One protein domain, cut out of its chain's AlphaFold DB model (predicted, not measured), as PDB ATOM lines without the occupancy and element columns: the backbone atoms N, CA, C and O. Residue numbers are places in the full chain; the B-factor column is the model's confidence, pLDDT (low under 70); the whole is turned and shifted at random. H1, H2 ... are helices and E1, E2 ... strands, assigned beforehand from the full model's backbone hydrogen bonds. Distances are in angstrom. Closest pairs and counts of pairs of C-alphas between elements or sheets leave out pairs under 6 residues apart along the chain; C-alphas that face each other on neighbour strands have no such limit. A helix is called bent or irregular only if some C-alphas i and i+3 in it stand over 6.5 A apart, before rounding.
ATOM      1  N   ALA A  43     -38.865 -39.525  20.329       37.28
ATOM      2  CA  ALA A  43     -39.096 -38.208  19.724       37.28
ATOM      3  C   ALA A  43     -40.325 -38.166  18.788       37.28
ATOM      4  O   ALA A  43     -41.031 -37.160  18.733       37.28
ATOM      5  N   ALA A  44     -40.649 -39.287  18.132       38.81
ATOM      6  CA  ALA A  44     -41.726 -39.354  17.141       38.81
ATOM      7  C   ALA A  44     -43.146 -39.128  17.707       38.81
ATOM      8  O   ALA A  44     -44.013 -38.657  16.978       38.81
ATOM      9  N   ASP A  45     -43.400 -39.431  18.987       38.97
ATOM     10  CA  ASP A  45     -44.734 -39.266  19.607       38.97
ATOM     11  C   ASP A  45     -45.033 -37.797  19.989       38.97
ATOM     12  O   ASP A  45     -46.167 -37.441  20.298       38.97
ATOM     13  N   ALA A  46     -44.017 -36.928  19.928       48.06
ATOM     14  CA  ALA A  46     -44.081 -35.515  20.305       48.06
ATOM     15  C   ALA A  46     -44.185 -34.550  19.115       48.06
ATOM     16  O   ALA A  46     -44.230 -33.341  19.314       48.06
ATOM     17  N   GLY A  47     -44.159 -35.069  17.881       54.56
ATOM     18  CA  GLY A  47     -44.079 -34.242  16.673       54.56
ATOM     19  C   GLY A  47     -42.696 -33.631  16.417       54.56
ATOM     20  O   GLY A  47     -42.606 -32.680  15.647       54.56
ATOM     21  N   ILE A  48     -41.638 -34.165  17.041       59.81
ATOM     22  CA  ILE A  48     -40.266 -33.662  16.904       59.81
ATOM     23  C   ILE A  48     -39.427 -34.683  16.158       59.81
ATOM     24  O   ILE A  48     -39.230 -35.803  16.636       59.81
ATOM     25  N   ASP A  49     -38.923 -34.280  14.995       67.12
ATOM     26  CA  ASP A  49     -38.031 -35.105  14.190       67.12
ATOM     27  C   ASP A  49     -36.587 -34.638  14.366       67.12
ATOM     28  O   ASP A  49     -36.287 -33.440  14.391       67.12
ATOM     29  N   ILE A  50     -35.689 -35.602  14.547       68.62
ATOM     30  CA  ILE A  50     -34.273 -35.335  14.760       68.62
ATOM     31  C   ILE A  50     -33.481 -36.216  13.811       68.62
ATOM     32  O   ILE A  50     -33.359 -37.428  14.004       68.62
ATOM     33  N   GLU A  51     -32.854 -35.573  12.836       77.31
ATOM     34  CA  GLU A  51     -31.985 -36.235  11.879       77.31
ATOM     35  C   GLU A  51     -30.538 -35.834  12.147       77.31
ATOM     36  O   GLU A  51     -30.200 -34.655  12.241       77.31
ATOM     37  N   ARG A  52     -29.657 -36.829  12.266       80.12
ATOM     38  CA  ARG A  52     -28.209 -36.620  12.326       80.12
ATOM     39  C   ARG A  52     -27.554 -37.390  11.203       80.12
ATOM     40  O   ARG A  52     -27.634 -38.616  11.158       80.12
ATOM     41  N   GLN A  53     -26.855 -36.667  10.344       82.75
ATOM     42  CA  GLN A  53     -26.188 -37.230   9.186       82.75
ATOM     43  C   GLN A  53     -24.702 -36.893   9.212       82.75
ATOM     44  O   GLN A  53     -24.311 -35.741   9.377       82.75
ATOM     45  N   GLU A  54     -23.860 -37.906   9.028       81.31
ATOM     46  CA  GLU A  54     -22.428 -37.693   8.827       81.31
ATOM     47  C   GLU A  54     -22.162 -37.125   7.426       81.31
ATOM     48  O   GLU A  54     -22.653 -37.642   6.417       81.31
ATOM     49  N   VAL A  55     -21.363 -36.062   7.361       80.00
ATOM     50  CA  VAL A  55     -21.005 -35.372   6.119       80.00
ATOM     51  C   VAL A  55     -19.608 -35.814   5.686       80.00
ATOM     52  O   VAL A  55     -18.609 -35.466   6.309       80.00
ATOM     53  N   THR A  56     -19.521 -36.557   4.581       68.38
ATOM     54  CA  THR A  56     -18.267 -37.183   4.107       68.38
ATOM     55  C   THR A  56     -17.459 -36.333   3.111       68.38
ATOM     56  O   THR A  56     -16.417 -36.772   2.616       68.38
ATOM     57  N   ASP A  57     -17.894 -35.108   2.794       61.50
ATOM     58  CA  ASP A  57     -17.245 -34.283   1.768       61.50
ATOM     59  C   ASP A  57     -15.940 -33.622   2.274       61.50
ATOM     60  O   ASP A  57     -15.954 -32.687   3.081       61.50
ATOM     61  N   ARG A  58     -14.785 -34.082   1.763       48.03
ATOM     62  CA  ARG A  58     -13.413 -33.702   2.186       48.03
ATOM     63  C   ARG A  58     -13.059 -32.215   2.040       48.03
ATOM     64  O   ARG A  58     -12.102 -31.758   2.666       48.03
ATOM     65  N   LYS A  59     -13.783 -31.437   1.224       50.72
ATOM     66  CA  LYS A  59     -13.571 -29.974   1.137       50.72
ATOM     67  C   LYS A  59     -13.936 -29.251   2.442       50.72
ATOM     68  O   LYS A  59     -13.395 -28.180   2.706       50.72
ATOM     69  N   SER A  60     -14.794 -29.845   3.270       50.38
ATOM     70  CA  SER A  60     -15.208 -29.285   4.558       50.38
ATOM     71  C   SER A  60     -14.094 -29.339   5.614       50.38
ATOM     72  O   SER A  60     -13.890 -28.364   6.328       50.38
ATOM     73  N   THR A  61     -13.293 -30.408   5.660       46.03
ATOM     74  CA  THR A  61     -12.328 -30.675   6.743       46.03
ATOM     75  C   THR A  61     -11.190 -29.651   6.836       46.03
ATOM     76  O   THR A  61     -10.820 -29.210   7.923       46.03
ATOM     77  N   SER A  62     -10.646 -29.223   5.690       47.31
ATOM     78  CA  SER A  62      -9.599 -28.184   5.635       47.31
ATOM     79  C   SER A  62     -10.155 -26.773   5.862       47.31
ATOM     80  O   SER A  62      -9.500 -25.961   6.511       47.31
ATOM     81  N   SER A  63     -11.385 -26.513   5.406       52.28
ATOM     82  CA  SER A  63     -12.116 -25.263   5.648       52.28
ATOM     83  C   SER A  63     -12.510 -25.096   7.120       52.28
ATOM     84  O   SER A  63     -12.454 -23.991   7.653       52.28
ATOM     85  N   ILE A  64     -12.840 -26.188   7.816       52.47
ATOM     86  CA  ILE A  64     -13.200 -26.185   9.239       52.47
ATOM     87  C   ILE A  64     -12.033 -25.703  10.091       52.47
ATOM     88  O   ILE A  64     -12.212 -24.775  10.869       52.47
ATOM     89  N   ARG A  65     -10.814 -26.218   9.888       50.19
ATOM     90  CA  ARG A  65      -9.637 -25.792  10.669       50.19
ATOM     91  C   ARG A  65      -9.347 -24.286  10.550       50.19
ATOM     92  O   ARG A  65      -8.828 -23.699  11.493       50.19
ATOM     93  N   SER A  66      -9.701 -23.663   9.422       51.28
ATOM     94  CA  SER A  66      -9.619 -22.208   9.222       51.28
ATOM     95  C   SER A  66     -10.873 -21.427   9.648       51.28
ATOM     96  O   SER A  66     -10.773 -20.220   9.840       51.28
ATOM     97  N   SER A  67     -12.030 -22.086   9.783       50.56
ATOM     98  CA  SER A  67     -13.342 -21.456  10.042       50.56
ATOM     99  C   SER A  67     -13.854 -21.636  11.473       50.56
ATOM    100  O   SER A  67     -14.788 -20.936  11.867       50.56
ATOM    101  N   LEU A  68     -13.256 -22.539  12.264       59.91
ATOM    102  CA  LEU A  68     -13.421 -22.560  13.717       59.91
ATOM    103  C   LEU A  68     -13.046 -21.163  14.202       59.91
ATOM    104  O   LEU A  68     -11.885 -20.766  14.101       59.91
ATOM    105  N   ASN A  69     -14.023 -20.376  14.647       60.53
ATOM    106  CA  ASN A  69     -13.749 -19.030  15.119       60.53
ATOM    107  C   ASN A  69     -12.852 -19.152  16.341       60.53
ATOM    108  O   ASN A  69     -13.316 -19.509  17.427       60.53
ATOM    109  N   GLN A  70     -11.561 -18.904  16.114       64.94
ATOM    110  CA  GLN A  70     -10.475 -19.335  16.989       64.94
ATOM    111  C   GLN A  70     -10.714 -18.908  18.430       64.94
ATOM    112  O   GLN A  70     -10.417 -19.663  19.335       64.94
ATOM    113  N   ARG A  71     -11.352 -17.759  18.666       72.56
ATOM    114  CA  ARG A  71     -11.625 -17.285  20.021       72.56
ATOM    115  C   ARG A  71     -12.476 -18.245  20.866       72.56
ATOM    116  O   ARG A  71     -12.104 -18.493  22.000       72.56
ATOM    117  N   VAL A  72     -13.589 -18.781  20.354       80.19
ATOM    118  CA  VAL A  72     -14.487 -19.644  21.159       80.19
ATOM    119  C   VAL A  72     -13.853 -21.010  21.386       80.19
ATOM    120  O   VAL A  72     -13.841 -21.517  22.502       80.19
ATOM    121  N   ALA A  73     -13.280 -21.583  20.327       81.81
ATOM    122  CA  ALA A  73     -12.606 -22.871  20.397       81.81
ATOM    123  C   ALA A  73     -11.347 -22.815  21.278       81.81
ATOM    124  O   ALA A  73     -11.170 -23.690  22.117       81.81
ATOM    125  N   ASN A  74     -10.505 -21.786  21.125       83.31
ATOM    126  CA  ASN A  74      -9.258 -21.659  21.882       83.31
ATOM    127  C   ASN A  74      -9.518 -21.551  23.378       83.31
ATOM    128  O   ASN A  74      -8.805 -22.185  24.131       83.31
ATOM    129  N   ILE A  75     -10.552 -20.821  23.799       85.31
ATOM    130  CA  ILE A  75     -10.867 -20.676  25.225       85.31
ATOM    131  C   ILE A  75     -11.131 -22.038  25.864       85.31
ATOM    132  O   ILE A  75     -10.512 -22.386  26.859       85.31
ATOM    133  N   VAL A  76     -11.969 -22.865  25.237       88.50
ATOM    134  CA  VAL A  76     -12.268 -24.197  25.781       88.50
ATOM    135  C   VAL A  76     -11.063 -25.133  25.698       88.50
ATOM    136  O   VAL A  76     -10.864 -25.953  26.588       88.50
ATOM    137  N   LEU A  77     -10.262 -25.033  24.633       87.38
ATOM    138  CA  LEU A  77      -9.050 -25.840  24.465       87.38
ATOM    139  C   LEU A  77      -7.927 -25.439  25.436       87.38
ATOM    140  O   LEU A  77      -7.105 -26.285  25.763       87.38
ATOM    141  N   GLU A  78      -7.879 -24.177  25.865       86.94
ATOM    142  CA  GLU A  78      -6.939 -23.670  26.871       86.94
ATOM    143  C   GLU A  78      -7.380 -24.040  28.293       86.94
ATOM    144  O   GLU A  78      -6.541 -24.411  29.113       86.94
ATOM    145  N   ASP A  79      -8.685 -23.977  28.574       85.50
ATOM    146  CA  ASP A  79      -9.233 -24.254  29.906       85.50
ATOM    147  C   ASP A  79      -9.333 -25.757  30.212       85.50
ATOM    148  O   ASP A  79      -9.195 -26.177  31.365       85.50
ATOM    149  N   ALA A  80      -9.581 -26.592  29.198       85.44
ATOM    150  CA  ALA A  80      -9.714 -28.028  29.395       85.44
ATOM    151  C   ALA A  80      -8.340 -28.701  29.598       85.44
ATOM    152  O   ALA A  80      -7.441 -28.525  28.775       85.44
ATOM    153  N   PRO A  81      -8.171 -29.559  30.624       86.12
ATOM    154  CA  PRO A  81      -6.914 -30.246  30.910       86.12
ATOM    155  C   PRO A  81      -6.726 -31.460  29.984       86.12
ATOM    156  O   PRO A  81      -6.698 -32.602  30.438       86.12
ATOM    157  N   VAL A  82      -6.658 -31.220  28.674       83.12
ATOM    158  CA  VAL A  82      -6.475 -32.252  27.647       83.12
ATOM    159  C   VAL A  82      -5.216 -31.945  26.848       83.12
ATOM    160  O   VAL A  82      -5.146 -30.941  26.145       83.12
ATOM    161  N   ASP A  83      -4.233 -32.842  26.922       80.44
ATOM    162  CA  ASP A  83      -2.902 -32.615  26.347       80.44
ATOM    163  C   ASP A  83      -2.921 -32.475  24.819       80.44
ATOM    164  O   ASP A  83      -2.146 -31.707  24.245       80.44
ATOM    165  N   SER A  84      -3.775 -33.241  24.125       83.19
ATOM    166  CA  SER A  84      -3.878 -33.153  22.668       83.19
ATOM    167  C   SER A  84      -5.134 -33.794  22.071       83.19
ATOM    168  O   SER A  84      -5.660 -34.795  22.561       83.19
ATOM    169  N   PHE A  85      -5.553 -33.246  20.927       84.75
ATOM    170  CA  PHE A  85      -6.632 -33.762  20.082       84.75
ATOM    171  C   PHE A  85      -6.109 -34.297  18.745       84.75
ATOM    172  O   PHE A  85      -5.142 -33.772  18.181       84.75
ATOM    173  N   ASN A  86      -6.754 -35.340  18.215       83.38
ATOM    174  CA  ASN A  86      -6.453 -35.885  16.894       83.38
ATOM    175  C   ASN A  86      -7.167 -35.089  15.789       83.38
ATOM    176  O   ASN A  86      -8.167 -35.510  15.216       83.38
ATOM    177  N   TRP A  87      -6.603 -33.938  15.439       81.38
ATOM    178  CA  TRP A  87      -7.135 -33.053  14.395       81.38
ATOM    179  C   TRP A  87      -7.084 -33.619  12.968       81.38
ATOM    180  O   TRP A  87      -7.560 -32.959  12.043       81.38
ATOM    181  N   ASN A  88      -6.457 -34.780  12.759       77.81
ATOM    182  CA  ASN A  88      -6.313 -35.378  11.431       77.81
ATOM    183  C   ASN A  88      -7.518 -36.233  11.030       77.81
ATOM    184  O   ASN A  88      -7.635 -36.575   9.855       77.81
ATOM    185  N   ASP A  89      -8.390 -36.560  11.985       79.00
ATOM    186  CA  ASP A  89      -9.559 -37.408  11.765       79.00
ATOM    187  C   ASP A  89     -10.813 -36.838  12.460       79.00
ATOM    188  O   ASP A  89     -11.357 -37.455  13.374       79.00
ATOM    189  N   PRO A  90     -11.243 -35.608  12.116       81.50
ATOM    190  CA  PRO A  90     -12.475 -35.054  12.659       81.50
ATOM    191  C   PRO A  90     -13.692 -35.691  11.979       81.50
ATOM    192  O   PRO A  90     -13.716 -35.869  10.759       81.50
ATOM    193  N   THR A  91     -14.746 -35.936  12.751       82.44
ATOM    194  CA  THR A  91     -16.052 -36.326  12.208       82.44
ATOM    195  C   THR A  91     -16.968 -35.114  12.154       82.44
ATOM    196  O   THR A  91     -16.986 -34.299  13.074       82.44
ATOM    197  N   ILE A  92     -17.718 -34.968  11.063       82.69
ATOM    198  CA  ILE A  92     -18.591 -33.813  10.846       82.69
ATOM    199  C   ILE A  92     -20.012 -34.314  10.684       82.69
ATOM    200  O   ILE A  92     -20.278 -35.192   9.864       82.69
ATOM    201  N   TYR A  93     -20.920 -33.713  11.436       82.06
ATOM    202  CA  TYR A  93     -22.334 -34.019  11.388       82.06
ATOM    203  C   TYR A  93     -23.121 -32.787  10.980       82.06
ATOM    204  O   TYR A  93     -22.835 -31.680  11.433       82.06
ATOM    205  N   GLU A  94     -24.126 -32.996  10.144       82.75
ATOM    206  CA  GLU A  94     -25.241 -32.076   9.985       82.75
ATOM    207  C   GLU A  94     -26.403 -32.631  10.801       82.75
ATOM    208  O   GLU A  94     -26.706 -33.827  10.753       82.75
ATOM    209  N   ILE A  95     -26.980 -31.774  11.627       79.88
ATOM    210  CA  ILE A  95     -28.032 -32.129  12.559       79.88
ATOM    211  C   ILE A  95     -29.203 -31.213  12.282       79.88
ATOM    212  O   ILE A  95     -29.045 -29.993  12.258       79.88
ATOM    213  N   ARG A  96     -30.366 -31.822  12.096       79.62
ATOM    214  CA  ARG A  96     -31.638 -31.148  11.919       79.62
ATOM    215  C   ARG A  96     -32.541 -31.478  13.096       79.62
ATOM    216  O   ARG A  96     -32.689 -32.644  13.455       79.62
ATOM    217  N   VAL A  97     -33.110 -30.441  13.689       75.88
ATOM    218  CA  VAL A  97     -34.099 -30.524  14.760       75.88
ATOM    219  C   VAL A  97     -35.340 -29.795  14.272       75.88
ATOM    220  O   VAL A  97     -35.305 -28.577  14.106       75.88
ATOM    221  N   ASP A  98     -36.412 -30.544  14.036       73.50
ATOM    222  CA  ASP A  98     -37.707 -30.001  13.640       73.50
ATOM    223  C   ASP A  98     -38.627 -29.976  14.867       73.50
ATOM    224  O   ASP A  98     -38.951 -31.032  15.408       73.50
ATOM    225  N   ALA A  99     -39.029 -28.786  15.322       66.44
ATOM    226  CA  ALA A  99     -39.926 -28.599  16.464       66.44
ATOM    227  C   ALA A  99     -40.955 -27.496  16.168       66.44
ATOM    228  O   ALA A  99     -40.572 -26.402  15.768       66.44
ATOM    229  N   ASP A 100     -42.249 -27.784  16.365       61.84
ATOM    230  CA  ASP A 100     -43.367 -26.825  16.245       61.84
ATOM    231  C   ASP A 100     -43.276 -25.886  15.018       61.84
ATOM    232  O   ASP A 100     -43.390 -24.670  15.129       61.84
ATOM    233  N   GLU A 101     -43.089 -26.478  13.830       65.75
ATOM    234  CA  GLU A 101     -42.979 -25.813  12.513       65.75
ATOM    235  C   GLU A 101     -41.647 -25.099  12.210       65.75
ATOM    236  O   GLU A 101     -41.429 -24.690  11.065       65.75
ATOM    237  N   GLU A 102     -40.719 -25.016  13.165       66.56
ATOM    238  CA  GLU A 102     -39.367 -24.501  12.934       66.56
ATOM    239  C   GLU A 102     -38.359 -25.636  12.721       66.56
ATOM    240  O   GLU A 102     -38.376 -26.665  13.397       66.56
ATOM    241  N   SER A 103     -37.467 -25.444  11.745       73.56
ATOM    242  CA  SER A 103     -36.370 -26.365  11.455       73.56
ATOM    243  C   SER A 103     -35.047 -25.694  11.790       73.56
ATOM    244  O   SER A 103     -34.646 -24.720  11.146       73.56
ATOM    245  N   HIS A 104     -34.353 -26.227  12.790       75.19
ATOM    246  CA  HIS A 104     -33.020 -25.786  13.168       75.19
ATOM    247  C   HIS A 104     -31.998 -26.760  12.601       75.19
ATOM    248  O   HIS A 104     -31.975 -27.937  12.957       75.19
ATOM    249  N   ILE A 105     -31.128 -26.260  11.726       78.56
ATOM    250  CA  ILE A 105     -30.039 -27.051  11.157       78.56
ATOM    251  C   ILE A 105     -28.711 -26.476  11.629       78.56
ATOM    252  O   ILE A 105     -28.449 -25.271  11.531       78.56
ATOM    253  N   PHE A 106     -27.861 -27.360  12.132       82.12
ATOM    254  CA  PHE A 106     -26.540 -27.010  12.605       82.12
ATOM    255  C   PHE A 106     -25.508 -28.066  12.257       82.12
ATOM    256  O   PHE A 106     -25.811 -29.227  11.986       82.12
ATOM    257  N   ARG A 107     -24.252 -27.635  12.258       81.88
ATOM    258  CA  ARG A 107     -23.097 -28.480  12.000       81.88
ATOM    259  C   ARG A 107     -22.309 -28.673  13.268       81.88
ATOM    260  O   ARG A 107     -21.973 -27.706  13.943       81.88
ATOM    261  N   GLU A 108     -21.990 -29.923  13.553       83.94
ATOM    262  CA  GLU A 108     -21.124 -30.316  14.650       83.94
ATOM    263  C   GLU A 108     -19.836 -30.909  14.087       83.94
ATOM    264  O   GLU A 108     -19.858 -31.839  13.283       83.94
ATOM    265  N   VAL A 109     -18.706 -30.381  14.538       84.62
ATOM    266  CA  VAL A 109     -17.384 -30.960  14.313       84.62
ATOM    267  C   VAL A 109     -16.961 -31.652  15.594       84.62
ATOM    268  O   VAL A 109     -16.832 -30.992  16.621       84.62
ATOM    269  N   VAL A 110     -16.709 -32.953  15.517       86.25
ATOM    270  CA  VAL A 110     -16.287 -33.801  16.632       86.25
ATOM    271  C   VAL A 110     -14.832 -34.201  16.433       86.25
ATOM    272  O   VAL A 110     -14.449 -34.687  15.369       86.25
ATOM    273  N   VAL A 111     -14.016 -34.001  17.464       86.06
ATOM    274  CA  VAL A 111     -12.602 -34.384  17.482       86.06
ATOM    275  C   VAL A 111     -12.300 -35.102  18.789       86.06
ATOM    276  O   VAL A 111     -12.504 -34.556  19.871       86.06
ATOM    277  N   HIS A 112     -11.781 -36.319  18.696       87.00
ATOM    278  CA  HIS A 112     -11.385 -37.090  19.871       87.00
ATOM    279  C   HIS A 112      -9.955 -36.754  20.305       87.00
ATOM    280  O   HIS A 112      -9.095 -36.416  19.481       87.00
ATOM    281  N   SER A 113      -9.696 -36.831  21.608       86.06
ATOM    282  CA  SER A 113      -8.335 -36.803  22.139       86.06
ATOM    283  C   SER A 113      -7.542 -38.020  21.665       86.06
ATOM    284  O   SER A 113      -8.111 -39.025  21.237       86.06
ATOM    285  N   GLN A 114      -6.210 -37.934  21.699       84.44
ATOM    286  CA  GLN A 114      -5.358 -39.034  21.225       84.44
ATOM    287  C   GLN A 114      -5.496 -40.314  22.062       84.44
ATOM    288  O   GLN A 114      -5.332 -41.409  21.531       84.44
ATOM    289  N   ASP A 115      -5.796 -40.170  23.351       81.12
ATOM    290  CA  ASP A 115      -6.084 -41.271  24.274       81.12
ATOM    291  C   ASP A 115      -7.528 -41.791  24.157       81.12
ATOM    292  O   ASP A 115      -7.826 -42.871  24.659       81.12
ATOM    293  N   GLY A 116      -8.411 -41.057  23.470       79.81
ATOM    294  CA  GLY A 116      -9.834 -41.361  23.393       79.81
ATOM    295  C   GLY A 116     -10.614 -41.036  24.673       79.81
ATOM    296  O   GLY A 116     -11.795 -41.314  24.761       79.81
ATOM    297  N   ASP A 117     -10.042 -40.417  25.695       82.31
ATOM    298  CA  ASP A 117     -10.826 -40.174  26.914       82.31
ATOM    299  C   ASP A 117     -11.623 -38.867  26.866       82.31
ATOM    300  O   ASP A 117     -12.528 -38.657  27.671       82.31
ATOM    301  N   SER A 118     -11.340 -37.986  25.909       84.81
ATOM    302  CA  SER A 118     -11.969 -36.675  25.782       84.81
ATOM    303  C   SER A 118     -12.461 -36.406  24.366       84.81
ATOM    304  O   SER A 118     -11.968 -36.941  23.373       84.81
ATOM    305  N   THR A 119     -13.468 -35.547  24.257       87.12
ATOM    306  CA  THR A 119     -14.048 -35.151  22.973       87.12
ATOM    307  C   THR A 119     -14.230 -33.645  22.929       87.12
ATOM    308  O   THR A 119     -14.890 -33.070  23.796       87.12
ATOM    309  N   PHE A 120     -13.653 -33.020  21.911       87.25
ATOM    310  CA  PHE A 120     -13.922 -31.648  21.522       87.25
ATOM    311  C   PHE A 120     -15.077 -31.636  20.521       87.25
ATOM    312  O   PHE A 120     -15.032 -32.355  19.524       87.25
ATOM    313  N   ASN A 121     -16.087 -30.808  20.769       87.31
ATOM    314  CA  ASN A 121     -17.164 -30.545  19.822       87.31
ATOM    315  C   ASN A 121     -17.236 -29.050  19.546       87.31
ATOM    316  O   ASN A 121     -17.235 -28.244  20.477       87.31
ATOM    317  N   TYR A 122     -17.360 -28.682  18.279       85.94
ATOM    318  CA  TYR A 122     -17.658 -27.318  17.871       85.94
ATOM    319  C   TYR A 122     -18.925 -27.301  17.034       85.94
ATOM    320  O   TYR A 122     -19.004 -27.981  16.011       85.94
ATOM    321  N   VAL A 123     -19.906 -26.531  17.485       85.31
ATOM    322  CA  VAL A 123     -21.252 -26.493  16.927       85.31
ATOM    323  C   VAL A 123     -21.533 -25.110  16.370       85.31
ATOM    324  O   VAL A 123     -21.284 -24.107  17.045       85.31
ATOM    325  N   THR A 124     -22.059 -25.061  15.145       81.12
ATOM    326  CA  THR A 124     -22.509 -23.821  14.505       81.12
ATOM    327  C   THR A 124     -23.844 -23.978  13.812       81.12
ATOM    328  O   THR A 124     -24.067 -25.000  13.167       81.12
ATOM    329  N   ASN A 125     -24.683 -22.944  13.831       76.81
ATOM    330  CA  ASN A 125     -25.855 -22.903  12.953       76.81
ATOM    331  C   ASN A 125     -25.444 -22.847  11.460       76.81
ATOM    332  O   ASN A 125     -24.273 -22.622  11.129       76.81
ATOM    333  N   ASN A 126     -26.397 -23.051  10.547       68.06
ATOM    334  CA  ASN A 126     -26.142 -23.025   9.098       68.06
ATOM    335  C   ASN A 126     -25.571 -21.702   8.565       68.06
ATOM    336  O   ASN A 126     -24.903 -21.695   7.530       68.06
ATOM    337  N   GLU A 127     -25.807 -20.596   9.265       66.12
ATOM    338  CA  GLU A 127     -25.303 -19.265   8.914       66.12
ATOM    339  C   GLU A 127     -23.915 -18.981   9.524       66.12
ATOM    340  O   GLU A 127     -23.285 -17.966   9.223       66.12
ATOM    341  N   GLY A 128     -23.400 -19.885  10.367       68.31
ATOM    342  CA  GLY A 128     -22.125 -19.751  11.070       68.31
ATOM    343  C   GLY A 128     -22.111 -18.679  12.169       68.31
ATOM    344  O   GLY A 128     -21.017 -18.250  12.567       68.31
ATOM    345  N   LEU A 129     -23.285 -18.225  12.622       64.94
ATOM    346  CA  LEU A 129     -23.460 -17.111  13.561       64.94
ATOM    347  C   LEU A 129     -23.368 -17.575  15.019       64.94
ATOM    348  O   LEU A 129     -22.486 -17.102  15.736       64.94
ATOM    349  N   ASP A 130     -24.176 -18.557  15.414       68.19
ATOM    350  CA  ASP A 130     -24.141 -19.112  16.771       68.19
ATOM    351  C   ASP A 130     -23.023 -20.130  16.886       68.19
ATOM    352  O   ASP A 130     -22.869 -20.989  16.012       68.19
ATOM    353  N   ARG A 131     -22.210 -20.017  17.936       77.50
ATOM    354  CA  ARG A 131     -20.994 -20.820  18.082       77.50
ATOM    355  C   ARG A 131     -20.858 -21.313  19.501       77.50
ATOM    356  O   ARG A 131     -20.668 -20.520  20.424       77.50
ATOM    357  N   THR A 132     -20.841 -22.630  19.628       86.56
ATOM    358  CA  THR A 132     -20.558 -23.305  20.887       86.56
ATOM    359  C   THR A 132     -19.367 -24.219  20.703       86.56
ATOM    360  O   THR A 132     -19.363 -25.079  19.826       86.56
ATOM    361  N   ALA A 133     -18.359 -24.057  21.549       88.25
ATOM    362  CA  ALA A 133     -17.290 -25.027  21.702       88.25
ATOM    363  C   ALA A 133     -17.493 -25.781  23.016       88.25
ATOM    364  O   ALA A 133     -17.845 -25.186  24.035       88.25
ATOM    365  N   THR A 134     -17.252 -27.086  23.002       89.12
ATOM    366  CA  THR A 134     -17.231 -27.907  24.209       89.12
ATOM    367  C   THR A 134     -16.042 -28.849  24.201       89.12
ATOM    368  O   THR A 134     -15.700 -29.404  23.161       89.12
ATOM    369  N   VAL A 135     -15.451 -29.085  25.366       88.81
ATOM    370  CA  VAL A 135     -14.593 -30.240  25.623       88.81
ATOM    371  C   VAL A 135     -15.249 -31.032  26.734       88.81
ATOM    372  O   VAL A 135     -15.450 -30.521  27.831       88.81
ATOM    373  N   THR A 136     -15.595 -32.283  26.456       87.25
ATOM    374  CA  THR A 136     -16.028 -33.223  27.490       87.25
ATOM    375  C   THR A 136     -14.895 -34.185  27.782       87.25
ATOM    376  O   THR A 136     -14.386 -34.839  26.876       87.25
ATOM    377  N   THR A 137     -14.504 -34.238  29.046       83.94
ATOM    378  CA  THR A 137     -13.446 -35.111  29.563       83.94
ATOM    379  C   THR A 137     -14.012 -36.450  30.023       83.94
ATOM    380  O   THR A 137     -15.197 -36.555  30.355       83.94
ATOM    381  N   GLY A 138     -13.153 -37.464  30.131       73.19
ATOM    382  CA  GLY A 138     -13.536 -38.798  30.603       73.19
ATOM    383  C   GLY A 138     -14.061 -38.816  32.042       73.19
ATOM    384  O   GLY A 138     -14.848 -39.688  32.404       73.19
ATOM    385  N   SER A 139     -13.709 -37.812  32.855       73.88
ATOM    386  CA  SER A 139     -14.255 -37.600  34.205       73.88
ATOM    387  C   SER A 139     -15.683 -37.041  34.220       73.88
ATOM    388  O   SER A 139     -16.244 -36.818  35.294       73.88
ATOM    389  N   GLY A 140     -16.285 -36.783  33.055       73.44
ATOM    390  CA  GLY A 140     -17.631 -36.219  32.944       73.44
ATOM    391  C   GLY A 140     -17.694 -34.710  33.197       73.44
ATOM    392  O   GLY A 140     -18.775 -34.180  33.464       73.44
ATOM    393  N   THR A 141     -16.553 -34.019  33.130       84.56
ATOM    394  CA  THR A 141     -16.484 -32.553  33.150       84.56
ATOM    395  C   THR A 141     -16.644 -32.028  31.731       84.56
ATOM    396  O   THR A 141     -15.907 -32.451  30.835       84.56
ATOM    397  N   THR A 142     -17.574 -31.101  31.529       87.94
ATOM    398  CA  THR A 142     -17.763 -30.382  30.270       87.94
ATOM    399  C   THR A 142     -17.292 -28.942  30.438       87.94
ATOM    400  O   THR A 142     -17.872 -28.185  31.208       87.94
ATOM    401  N   TYR A 143     -16.270 -28.563  29.685       89.44
ATOM    402  CA  TYR A 143     -15.851 -27.180  29.488       89.44
ATOM    403  C   TYR A 143     -16.634 -26.652  28.296       89.44
ATOM    404  O   TYR A 143     -16.636 -27.299  27.247       89.44
ATOM    405  N   ARG A 144     -17.331 -25.529  28.442       89.00
ATOM    406  CA  ARG A 144     -18.128 -24.930  27.370       89.00
ATOM    407  C   ARG A 144     -17.787 -23.459  27.224       89.00
ATOM    408  O   ARG A 144     -17.676 -22.748  28.217       89.00
ATOM    409  N   ALA A 145     -17.702 -23.012  25.979       87.88
ATOM    410  CA  ALA A 145     -17.768 -21.606  25.634       87.88
ATOM    411  C   ALA A 145     -18.845 -21.395  24.575       87.88
ATOM    412  O   ALA A 145     -18.922 -22.139  23.595       87.88
ATOM    413  N   THR A 146     -19.634 -20.353  24.768       84.62
ATOM    414  CA  THR A 146     -20.751 -19.988  23.904       84.62
ATOM    415  C   THR A 146     -20.656 -18.504  23.598       84.62
ATOM    416  O   THR A 146     -20.393 -17.707  24.499       84.62
ATOM    417  N   VAL A 147     -20.861 -18.136  22.334       78.38
ATOM    418  CA  VAL A 147     -21.074 -16.740  21.938       78.38
ATOM    419  C   VAL A 147     -22.538 -16.545  21.590       78.38
ATOM    420  O   VAL A 147     -23.054 -17.254  20.728       78.38
ATOM    421  N   ASP A 148     -23.156 -15.582  22.258       71.75
ATOM    422  CA  ASP A 148     -24.515 -15.100  22.033       71.75
ATOM    423  C   ASP A 148     -24.522 -13.557  21.965       71.75
ATOM    424  O   ASP A 148     -23.463 -12.914  21.954       71.75
ATOM    425  N   ASP A 149     -25.712 -12.956  21.872       68.62
ATOM    426  CA  ASP A 149     -25.891 -11.499  21.786       68.62
ATOM    427  C   ASP A 149     -25.372 -10.749  23.028       68.62
ATOM    428  O   ASP A 149     -24.959  -9.590  22.924       68.62
ATOM    429  N   ASP A 150     -25.344 -11.411  24.191       68.88
ATOM    430  CA  ASP A 150     -24.853 -10.853  25.457       68.88
ATOM    431  C   ASP A 150     -23.322 -10.973  25.594       68.88
ATOM    432  O   ASP A 150     -22.705 -10.364  26.476       68.88
ATOM    433  N   GLY A 151     -22.681 -11.707  24.682       76.19
ATOM    434  CA  GLY A 151     -21.239 -11.803  24.543       76.19
ATOM    435  C   GLY A 151     -20.729 -13.234  24.646       76.19
ATOM    436  O   GLY A 151     -21.309 -14.178  24.125       76.19
ATOM    437  N   LEU A 152     -19.552 -13.392  25.251       82.25
ATOM    438  CA  LEU A 152     -18.933 -14.700  25.448       82.25
ATOM    439  C   LEU A 152     -19.211 -15.180  26.871       82.25
ATOM    440  O   LEU A 152     -18.785 -14.532  27.828       82.25
ATOM    441  N   ARG A 153     -19.812 -16.360  26.993       82.62
ATOM    442  CA  ARG A 153     -19.981 -17.073  28.258       82.62
ATOM    443  C   ARG A 153     -19.124 -18.333  28.296       82.62
ATOM    444  O   ARG A 153     -19.022 -19.042  27.297       82.62
ATOM    445  N   THR A 154     -18.558 -18.620  29.465       86.50
ATOM    446  CA  THR A 154     -17.786 -19.833  29.758       86.50
ATOM    447  C   THR A 154     -18.387 -20.575  30.951       86.50
ATOM    448  O   THR A 154     -18.851 -19.951  31.902       86.50
ATOM    449  N   GLU A 155     -18.419 -21.908  30.890       85.94
ATOM    450  CA  GLU A 155     -18.997 -22.771  31.930       85.94
ATOM    451  C   GLU A 155     -18.137 -24.027  32.124       85.94
ATOM    452  O   GLU A 155     -17.766 -24.676  31.140       85.94
ATOM    453  N   HIS A 156     -17.861 -24.412  33.377       90.44
ATOM    454  CA  HIS A 156     -17.134 -25.643  33.714       90.44
ATOM    455  C   HIS A 156     -18.056 -26.605  34.459       90.44
ATOM    456  O   HIS A 156     -18.109 -26.645  35.685       90.44
ATOM    457  N   ILE A 157     -18.811 -27.392  33.708       87.62
ATOM    458  CA  ILE A 157     -19.934 -28.164  34.224       87.62
ATOM    459  C   ILE A 157     -19.461 -29.573  34.596       87.62
ATOM    460  O   ILE A 157     -19.237 -30.421  33.729       87.62
ATOM    461  N   GLN A 158     -19.357 -29.861  35.891       89.00
ATOM    462  CA  GLN A 158     -19.164 -31.221  36.392       89.00
ATOM    463  C   GLN A 158     -20.515 -31.891  36.640       89.00
ATOM    464  O   GLN A 158     -21.329 -31.406  37.426       89.00
TER     465      GLN A 158
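What this domain is: This is residues 43 to 158 of the 301 residues of an uncharacterized protein of Halomarina oriensis (UniProt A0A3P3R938). One twisted sheet of seven strands makes a wall, with the helix H3 packed over one face at E5 and E6, while the other face has no named helix over it. At the opposite edge of the sheet, the far ends of E1, E2 and E3 reach well away from H3, with the little helix H1 near the beginning of E1; H2, before H3 in the chain, only grazes the sheet. The printed part has 116 residues with three named helices and seven named strands, in the order H1 E1 H2 H3 E2 E3 E4 E5 E6 E7, and its class is mixed, helices and strands. The sheet runs E1 E2 E3 E4 E5 E6 E7, all antiparallel. The whole is compact, with a radius of gyration of the C-alphas of 14.8 A and spans of 42 by 33 by 27 A.

Where its parts are: Start in the sheet with its longest strand, E3: find C-alpha 102 at (-39.367, -24.501, 12.934) and go 31.5 A to C-alpha 112. Before it comes E2, residues 91 to 99, 25.5 A long, and after it E4, residues 119 to 125, 19.7 A long. Next look for E5 at residues 131 to 136, 16.3 A, and E6 at residues 141 to 148, 22.2 A. E7, residues 151 to 158, covers 22.8 A and ends with C-alpha 158 at (-19.164, -31.221, 36.392). E1, residues 49 to 54, is 16.7 A long. Of the helices, H3 is the longest, residues 70 to 79, 13.9 A. H2 holds residues 59 to 67, 12.3 A; it is neither bent nor irregular, but only just, with C-alphas 59 and 62 6.3 A apart. H1, residues 43 to 46, begins at C-alpha 43, (-39.096, -38.208, 19.724).

How they stand to each other: From edge to edge of the sheet the strands' lines turn by 90 degrees; E1 and E7 are its edge strands. E2 to E7 form a meander, each strand the antiparallel neighbour of the one before, and each step is a hairpin. Look between E2 and E3, at 156 degrees, for N 93 and O 108, 2.8 A apart and within hydrogen-bond range. In the same range are N 109 and O 122 of E3 and E4, 2.8 A, and N 121 and O 134 of E4 and E5, 2.8 A. For E5 and E6 take N 135 and O 143, 2.9 A, and for E6 and E7 N 144 and O 155, 2.9 A. E1 is the antiparallel neighbour of E2, with N 51 and O 96 at 3.0 A. H3 is on the sheet at a height of 8.1 A, over E5 and E6, in two layers, a helix on one face of a sheet. It runs along the strands, at 21 degrees to E5 on the local plane. Its closest C-alphas are those of Ala 73 and Ala 133 of E5, 5.3 A, and those of Val 72 and Ala 145 of E6, 5.9 A. H2 only grazes the sheet, with its residues 60 to 64, and meets H3 only through their link. H1 is only just not on the sheet, with 4 pairs of C-alphas within 10 A, and is apart from H2 and H3. O i to N i+4 pairs are within hydrogen-bond range in 5 of 6 for H3 and 2 of 5 for H2, where 3 of 6 O i to N i+3 pairs are in range; H1 is too short for an i+4 pair.

The domain as a whole: The C-alphas of Asp 83 and Glu 101, 42.9 A, are the two farthest apart. The printed part has no cut. The link from H3 to E2, 11 residues, is long. The mean pLDDT of the printed part is 75.4; look for values under 70 at residues 43 to 50, 56 to 70, 99 to 102, 126 to 130 and 149 to 150.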